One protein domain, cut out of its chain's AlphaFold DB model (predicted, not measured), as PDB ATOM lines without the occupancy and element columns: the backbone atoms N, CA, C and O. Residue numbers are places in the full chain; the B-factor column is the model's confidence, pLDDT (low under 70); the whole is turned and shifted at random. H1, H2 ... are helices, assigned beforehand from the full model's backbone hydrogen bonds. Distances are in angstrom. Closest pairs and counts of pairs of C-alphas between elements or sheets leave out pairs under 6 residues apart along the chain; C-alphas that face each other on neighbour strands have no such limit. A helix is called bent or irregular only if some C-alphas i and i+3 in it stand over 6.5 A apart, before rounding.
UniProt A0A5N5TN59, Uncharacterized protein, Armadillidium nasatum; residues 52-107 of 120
ATOM      1  N   GLU A  52     -11.724 -44.448  -0.020       60.56
ATOM      2  CA  GLU A  52     -10.679 -45.353   0.475       60.56
ATOM      3  C   GLU A  52     -10.579 -45.340   2.004       60.56
ATOM      4  O   GLU A  52     -10.641 -44.296   2.661       60.56
ATOM      5  N   GLN A  53     -10.389 -46.534   2.567       63.44
ATOM      6  CA  GLN A  53     -10.116 -46.698   3.988       63.44
ATOM      7  C   GLN A  53      -8.828 -45.947   4.350       63.44
ATOM      8  O   GLN A  53      -7.831 -46.049   3.644       63.44
ATOM      9  N   ASP A  54      -8.853 -45.221   5.472       67.25
ATOM     10  CA  ASP A  54      -7.671 -44.583   6.077       67.25
ATOM     11  C   ASP A  54      -7.040 -43.422   5.269       67.25
ATOM     12  O   ASP A  54      -5.902 -43.036   5.521       67.25
ATOM     13  N   ALA A  55      -7.778 -42.800   4.338       75.12
ATOM     14  CA  ALA A  55      -7.281 -41.672   3.542       75.12
ATOM     15  C   ALA A  55      -7.708 -40.290   4.089       75.12
ATOM     16  O   ALA A  55      -8.873 -40.028   4.379       75.12
ATOM     17  N   GLY A  56      -6.773 -39.337   4.167       82.38
ATOM     18  CA  GLY A  56      -7.088 -37.933   4.481       82.38
ATOM     19  C   GLY A  56      -7.216 -37.611   5.978       82.38
ATOM     20  O   GLY A  56      -7.065 -38.461   6.845       82.38
ATOM     21  N   VAL A  57      -7.479 -36.344   6.318       88.75
ATOM     22  CA  VAL A  57      -7.422 -35.846   7.717       88.75
ATOM     23  C   VAL A  57      -8.629 -36.282   8.571       88.75
ATOM     24  O   VAL A  57      -8.562 -36.248   9.803       88.75
ATOM     25  N   LEU A  58      -9.748 -36.653   7.937       84.50
ATOM     26  CA  LEU A  58     -11.015 -36.920   8.626       84.50
ATOM     27  C   LEU A  58     -11.130 -38.353   9.151       84.50
ATOM     28  O   LEU A  58     -11.624 -38.537  10.265       84.50
ATOM     29  N   VAL A  59     -10.684 -39.331   8.362       83.69
ATOM     30  CA  VAL A  59     -10.960 -40.757   8.603       83.69
ATOM     31  C   VAL A  59      -9.717 -41.573   8.950       83.69
ATOM     32  O   VAL A  59      -9.869 -42.704   9.398       83.69
ATOM     33  N   SER A  60      -8.514 -41.012   8.783       86.62
ATOM     34  CA  SER A  60      -7.275 -41.747   9.035       86.62
ATOM     35  C   SER A  60      -6.823 -41.772  10.492       86.62
ATOM     36  O   SER A  60      -7.219 -40.909  11.285       86.62
ATOM     37  N   ASN A  61      -5.944 -42.727  10.823       88.88
ATOM     38  CA  ASN A  61      -5.368 -42.918  12.158       88.88
ATOM     39  C   ASN A  61      -3.829 -42.965  12.179       88.88
ATOM     40  O   ASN A  61      -3.144 -42.960  11.153       88.88
ATOM     41  N   GLY A  62      -3.265 -42.979  13.392       89.50
ATOM     42  CA  GLY A  62      -1.837 -43.211  13.615       89.50
ATOM     43  C   GLY A  62      -0.907 -42.218  12.908       89.50
ATOM     44  O   GLY A  62      -1.200 -41.027  12.766       89.50
ATOM     45  N   ILE A  63       0.266 -42.701  12.484       91.12
ATOM     46  CA  ILE A  63       1.315 -41.864  11.878       91.12
ATOM     47  C   ILE A  63       0.868 -41.209  10.564       91.12
ATOM     48  O   ILE A  63       1.289 -40.085  10.270       91.12
ATOM     49  N   HIS A  64      -0.008 -41.873   9.802       90.19
ATOM     50  CA  HIS A  64      -0.554 -41.342   8.556       90.19
ATOM     51  C   HIS A  64      -1.371 -40.074   8.828       90.19
ATOM     52  O   HIS A  64      -1.066 -39.010   8.278       90.19
ATOM     53  N   TRP A  65      -2.309 -40.146   9.779       91.44
ATOM     54  CA  TRP A  65      -3.104 -38.999  10.212       91.44
ATOM     55  C   TRP A  65      -2.242 -37.836  10.707       91.44
ATOM     56  O   TRP A  65      -2.425 -36.687  10.291       91.44
ATOM     57  N   HIS A  66      -1.252 -38.120  11.561       91.94
ATOM     58  CA  HIS A  66      -0.340 -37.093  12.080       91.94
ATOM     59  C   HIS A  66       0.425 -36.385  10.959       91.94
ATOM     60  O   HIS A  66       0.583 -35.160  10.986       91.94
ATOM     61  N   THR A  67       0.887 -37.144   9.968       93.69
ATOM     62  CA  THR A  67       1.650 -36.621   8.830       93.69
ATOM     63  C   THR A  67       0.779 -35.734   7.952       93.69
ATOM     64  O   THR A  67       1.132 -34.573   7.712       93.69
ATOM     65  N   ILE A  68      -0.385 -36.235   7.532       93.50
ATOM     66  CA  ILE A  68      -1.267 -35.514   6.613       93.50
ATOM     67  C   ILE A  68      -1.876 -34.279   7.288       93.50
ATOM     68  O   ILE A  68      -1.893 -33.203   6.699       93.50
ATOM     69  N   ARG A  69      -2.228 -34.357   8.581       93.94
ATOM     70  CA  ARG A  69      -2.679 -33.203   9.375       93.94
ATOM     71  C   ARG A  69      -1.622 -32.100   9.438       93.94
ATOM     72  O   ARG A  69      -1.941 -30.933   9.211       93.94
ATOM     73  N   LYS A  70      -0.364 -32.443   9.747       95.31
ATOM     74  CA  LYS A  70       0.741 -31.465   9.799       95.31
ATOM     75  C   LYS A  70       1.030 -30.864   8.427       95.31
ATOM     76  O   LYS A  70       1.349 -29.681   8.337       95.31
ATOM     77  N   PHE A  71       0.965 -31.669   7.371       95.44
ATOM     78  CA  PHE A  71       1.088 -31.201   5.995       95.44
ATOM     79  C   PHE A  71      -0.021 -30.190   5.667       95.44
ATOM     80  O   PHE A  71       0.280 -29.025   5.412       95.44
ATOM     81  N   THR A  72      -1.292 -30.578   5.800       95.25
ATOM     82  CA  THR A  72      -2.447 -29.727   5.484       95.25
ATOM     83  C   THR A  72      -2.442 -28.418   6.272       95.25
ATOM     84  O   THR A  72      -2.594 -27.353   5.680       95.25
ATOM     85  N   LEU A  73      -2.211 -28.454   7.590       95.38
ATOM     86  CA  LEU A  73      -2.203 -27.236   8.412       95.38
ATOM     87  C   LEU A  73      -1.082 -26.263   8.028       95.38
ATOM     88  O   LEU A  73      -1.297 -25.048   8.044       95.38
ATOM     89  N   ARG A  74       0.103 -26.774   7.664       95.69
ATOM     90  CA  ARG A  74       1.200 -25.932   7.168       95.69
ATOM     91  C   ARG A  74       0.806 -25.247   5.866       95.69
ATOM     92  O   ARG A  74       0.859 -24.023   5.803       95.69
ATOM     93  N   HIS A  75       0.317 -26.013   4.893       94.88
ATOM     94  CA  HIS A  75      -0.098 -25.464   3.605       94.88
ATOM     95  C   HIS A  75      -1.243 -24.457   3.734       94.88
ATOM     96  O   HIS A  75      -1.166 -23.388   3.140       94.88
ATOM     97  N   LEU A  76      -2.253 -24.718   4.571       93.62
ATOM     98  CA  LEU A  76      -3.330 -23.755   4.822       93.62
ATOM     99  C   LEU A  76      -2.793 -22.423   5.370       93.62
ATOM    100  O   LEU A  76      -3.198 -21.352   4.920       93.62
ATOM    101  N   ARG A  77      -1.839 -22.463   6.305       92.94
ATOM    102  CA  ARG A  77      -1.205 -21.258   6.870       92.94
ATOM    103  C   ARG A  77      -0.326 -20.512   5.854       92.94
ATOM    104  O   ARG A  77      -0.205 -19.283   5.929       92.94
ATOM    105  N   ASP A  78       0.288 -21.229   4.920       92.44
ATOM    106  CA  ASP A  78       1.094 -20.643   3.841       92.44
ATOM    107  C   ASP A  78       0.201 -20.016   2.753       92.44
ATOM    108  O   ASP A  78       0.507 -18.939   2.234       92.44
ATOM    109  N   LEU A  79      -0.967 -20.615   2.494       90.00
ATOM    110  CA  LEU A  79      -2.017 -20.049   1.641       90.00
ATOM    111  C   LEU A  79      -2.660 -18.791   2.243       90.00
ATOM    112  O   LEU A  79      -3.152 -17.945   1.501       90.00
ATOM    113  N   GLY A  80      -2.588 -18.617   3.563       90.12
ATOM    114  CA  GLY A  80      -3.042 -17.403   4.242       90.12
ATOM    115  C   GLY A  80      -4.110 -17.624   5.307       90.12
ATOM    116  O   GLY A  80      -4.639 -16.641   5.818       90.12
ATOM    117  N   MET A  81      -4.419 -18.872   5.675       89.75
ATOM    118  CA  MET A  81      -5.301 -19.168   6.806       89.75
ATOM    119  C   MET A  81      -4.752 -18.518   8.084       89.75
ATOM    120  O   MET A  81      -3.596 -18.737   8.457       89.75
ATOM    121  N   GLY A  82      -5.579 -17.701   8.741       85.25
ATOM    122  CA  GLY A  82      -5.183 -16.917   9.916       85.25
ATOM    123  C   GLY A  82      -4.323 -15.682   9.608       85.25
ATOM    124  O   GLY A  82      -3.768 -15.094  10.531       85.25
ATOM    125  N   LYS A  83      -4.188 -15.288   8.335       89.44
ATOM    126  CA  LYS A  83      -3.462 -14.088   7.886       89.44
ATOM    127  C   LYS A  83      -4.362 -13.206   7.015       89.44
ATOM    128  O   LYS A  83      -5.379 -13.655   6.499       89.44
ATOM    129  N   SER A  84      -3.942 -11.964   6.778       85.31
ATOM    130  CA  SER A  84      -4.669 -11.010   5.922       85.31
ATOM    131  C   SER A  84      -4.831 -11.479   4.470       85.31
ATOM    132  O   SER A  84      -5.803 -11.111   3.820       85.31
ATOM    133  N   LYS A  85      -3.926 -12.330   3.967       85.00
ATOM    134  CA  LYS A  85      -3.917 -12.794   2.569       85.00
ATOM    135  C   LYS A  85      -5.211 -13.502   2.135       85.00
ATOM    136  O   LYS A  85      -5.587 -13.376   0.979       85.00
ATOM    137  N   ILE A  86      -5.901 -14.215   3.032       91.31
ATOM    138  CA  ILE A  86      -7.163 -14.899   2.693       91.31
ATOM    139  C   ILE A  86      -8.384 -13.968   2.763       91.31
ATOM    140  O   ILE A  86      -9.421 -14.263   2.172       91.31
ATOM    141  N   VAL A  87      -8.268 -12.831   3.461       91.00
ATOM    142  CA  VAL A  87      -9.391 -11.920   3.729       91.00
ATOM    143  C   VAL A  87      -9.962 -11.358   2.433       91.00
ATOM    144  O   VAL A  87     -11.177 -11.322   2.279       91.00
ATOM    145  N   SER A  88      -9.112 -10.980   1.475       90.44
ATOM    146  CA  SER A  88      -9.569 -10.466   0.179       90.44
ATOM    147  C   SER A  88     -10.372 -11.500  -0.608       90.44
ATOM    148  O   SER A  88     -11.381 -11.150  -1.213       90.44
ATOM    149  N   SER A  89      -9.958 -12.770  -0.575       90.25
ATOM    150  CA  SER A  89     -10.674 -13.862  -1.243       90.25
ATOM    151  C   SER A  89     -12.019 -14.131  -0.573       90.25
ATOM    152  O   SER A  89     -13.033 -14.187  -1.255       90.25
ATOM    153  N   VAL A  90     -12.059 -14.198   0.762       91.44
ATOM    154  CA  VAL A  90     -13.320 -14.363   1.509       91.44
ATOM    155  C   VAL A  90     -14.268 -13.189   1.257       91.44
ATOM    156  O   VAL A  90     -15.459 -13.395   1.044       91.44
ATOM    157  N   GLN A  91     -13.753 -11.957   1.232       93.56
ATOM    158  CA  GLN A  91     -14.554 -10.768   0.947       93.56
ATOM    159  C   GLN A  91     -15.102 -10.776  -0.485       93.56
ATOM    160  O   GLN A  91     -16.229 -10.336  -0.711       93.56
ATOM    161  N   HIS A  92     -14.316 -11.261  -1.447       93.25
ATOM    162  CA  HIS A  92     -14.765 -11.431  -2.822       93.25
ATOM    163  C   HIS A  92     -15.931 -12.424  -2.907       93.25
ATOM    164  O   HIS A  92     -16.998 -12.041  -3.383       93.25
ATOM    165  N   GLU A  93     -15.778 -13.630  -2.354       92.19
ATOM    166  CA  GLU A  93     -16.841 -14.650  -2.330       92.19
ATOM    167  C   GLU A  93     -18.099 -14.158  -1.598       92.19
ATOM    168  O   GLU A  93     -19.219 -14.345  -2.069       92.19
ATOM    169  N   ALA A  94     -17.937 -13.440  -0.482       92.88
ATOM    170  CA  ALA A  94     -19.061 -12.837   0.233       92.88
ATOM    171  C   ALA A  94     -19.811 -11.805  -0.629       92.88
ATOM    172  O   ALA A  94     -21.042 -11.765  -0.626       92.88
ATOM    173  N   ASN A  95     -19.087 -10.982  -1.395       94.62
ATOM    174  CA  ASN A  95     -19.699 -10.026  -2.316       94.62
ATOM    175  C   ASN A  95     -20.431 -10.730  -3.469       94.62
ATOM    176  O   ASN A  95     -21.510 -10.276  -3.859       94.62
ATOM    177  N   GLU A  96     -19.886 -11.827  -4.000       92.44
ATOM    178  CA  GLU A  96     -20.573 -12.646  -5.005       92.44
ATOM    179  C   GLU A  96     -21.854 -13.272  -4.439       92.44
ATOM    180  O   GLU A  96     -22.920 -13.142  -5.049       92.44
ATOM    181  N   LEU A  97     -21.810 -13.821  -3.223       91.94
ATOM    182  CA  LEU A  97     -22.995 -14.357  -2.549       91.94
ATOM    183  C   LEU A  97     -24.089 -13.290  -2.369       91.94
ATOM    184  O   LEU A  97     -25.264 -13.543  -2.646       91.94
ATOM    185  N   VAL A  98     -23.719 -12.063  -1.983       93.00
ATOM    186  CA  VAL A  98     -24.668 -10.939  -1.880       93.00
ATOM    187  C   VAL A  98     -25.315 -10.624  -3.232       93.00
ATOM    188  O   VAL A  98     -26.515 -10.341  -3.283       93.00
ATOM    189  N   LYS A  99     -24.565 -10.671  -4.340       92.50
ATOM    190  CA  LYS A  99     -25.134 -10.463  -5.685       92.50
ATOM    191  C   LYS A  99     -26.149 -11.548  -6.034       92.50
ATOM    192  O   LYS A  99     -27.198 -11.220  -6.589       92.50
ATOM    193  N   VAL A 100     -25.865 -12.808  -5.703       91.06
ATOM    194  CA  VAL A 100     -26.795 -13.930  -5.909       91.06
ATOM    195  C   VAL A 100     -28.076 -13.717  -5.104       91.06
ATOM    196  O   VAL A 100     -29.168 -13.734  -5.672       91.06
ATOM    197  N   MET A 101     -27.955 -13.403  -3.812       90.31
ATOM    198  CA  MET A 101     -29.107 -13.144  -2.944       90.31
ATOM    199  C   MET A 101     -29.946 -11.947  -3.412       90.31
ATOM    200  O   MET A 101     -31.175 -12.004  -3.388       90.31
ATOM    201  N   LYS A 102     -29.315 -10.875  -3.914       91.44
ATOM    202  CA  LYS A 102     -30.035  -9.708  -4.458       91.44
ATOM    203  C   LYS A 102     -30.954 -10.064  -5.628       91.44
ATOM    204  O   LYS A 102     -32.024  -9.470  -5.731       91.44
ATOM    205  N   LYS A 103     -30.594 -11.039  -6.472       88.88
ATOM    206  CA  LYS A 103     -31.453 -11.497  -7.586       88.88
ATOM    207  C   LYS A 103     -32.763 -12.131  -7.104       88.88
ATOM    208  O   LYS A 103     -33.746 -12.137  -7.840       88.88
ATOM    209  N   GLN A 104     -32.771 -12.654  -5.881       87.50
ATOM    210  CA  GLN A 104     -33.926 -13.290  -5.248       87.50
ATOM    211  C   GLN A 104     -34.685 -12.335  -4.306       87.50
ATOM    212  O   GLN A 104     -35.708 -12.711  -3.739       87.50
ATOM    213  N   SER A 105     -34.211 -11.092  -4.154       85.06
ATOM    214  CA  SER A 105     -34.812 -10.100  -3.261       85.06
ATOM    215  C   SER A 105     -36.278  -9.824  -3.609       85.06
ATOM    216  O   SER A 105     -36.636  -9.664  -4.778       85.06
ATOM    217  N   GLY A 106     -37.131  -9.763  -2.583       85.56
ATOM    218  CA  GLY A 106     -38.567  -9.496  -2.722       85.56
ATOM    219  C   GLY A 106     -39.403 -10.681  -3.218       85.56
ATOM    220  O   GLY A 106     -40.605 -10.525  -3.420       85.56
ATOM    221  N   LYS A 107     -38.799 -11.861  -3.405       85.56
ATOM    222  CA  LYS A 107     -39.488 -13.095  -3.803       85.56
ATOM    223  C   LYS A 107     -39.260 -14.174  -2.751       85.56
ATOM    224  O   LYS A 107     -38.187 -14.260  -2.163       85.56
TER     225      LYS A 107
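What this domain is: This is residues 52 to 107 of the 120 residues of an uncharacterized protein of Armadillidium nasatum (UniProt A0A5N5TN59). Two long helices, H2 and H3, meet near their ends at a tight turn and make a wide, open V or L, with a very short helix, H1, folded back on the far part of H2. The arm made by H3 sticks out from residue 87 onward, while H1 sits on the inner side of the V, beside the H2 arm and apart from H3. The printed part has 56 residues with three named helices, in the order H1, H2, H3, and no named strand; the class is all helix. The whole is extended, with a radius of gyration of the C-alphas of 17.7 A, and flat, spanning 53 by 28 by 12 A.

Where its parts are: Begin at Glu 52 and go on to C-alpha 56 at (-7.088, -37.933, 4.481), where H1 starts; it holds residues 56 to 59 and measures 6.3 A from first to last C-alpha. H1 is neither bent nor irregular, but only just: C-alphas 56 and 59 are 6.3 A apart. Next find C-alpha 62 at (-1.837, -43.211, 13.615); from there H2 runs through residues 62 to 79, 26.1 A from first to last C-alpha. After it, H3 takes residues 84 to 103 and measures 30.0 A from first to last C-alpha, ending at C-alpha 103 at (-31.453, -11.497, -7.586). H3 is irregular, but only just, with the C-alphas of residues 85 and 88 6.6 A apart.

How they stand to each other: Look first at H1 and H2, which touch, with 5 pairs of C-alphas within 8 A; H2 does so with residues 65 to 69 alone. Their closest C-alphas are those of Val 57 and Arg 69, 5.7 A apart. Then turn to the other end of H2: H2 and H3 are close but not clearly touching, and their closest C-alphas, those of Leu 79 and Ile 86, are 7.4 A apart. The lines of H2 and H3 stand about perpendicular, at 81 degrees. H1 and H3 are apart. In the backbone, every O i to N i+4 pair of H2 is within hydrogen-bond range, against 14 of 16 in H3. H1, with 4 residues, is too short for such a pair, and its 1 pair of O i and N i+3 is not within range.

The domain as a whole: The C-alphas farthest apart are those of Ile 63 and Gly 106, at 53.4 A. Residues 87 to 107, of which 87 to 103 belong to H3, stand free; the body without them has 35 residues and spans 36 by 16 by 9 A. The printed part has no cut, and both links, H1 to H2 and H2 to H3, are tight. The mean pLDDT of the printed part is 88.9, and you will find values under 70 at residues 52 to 54.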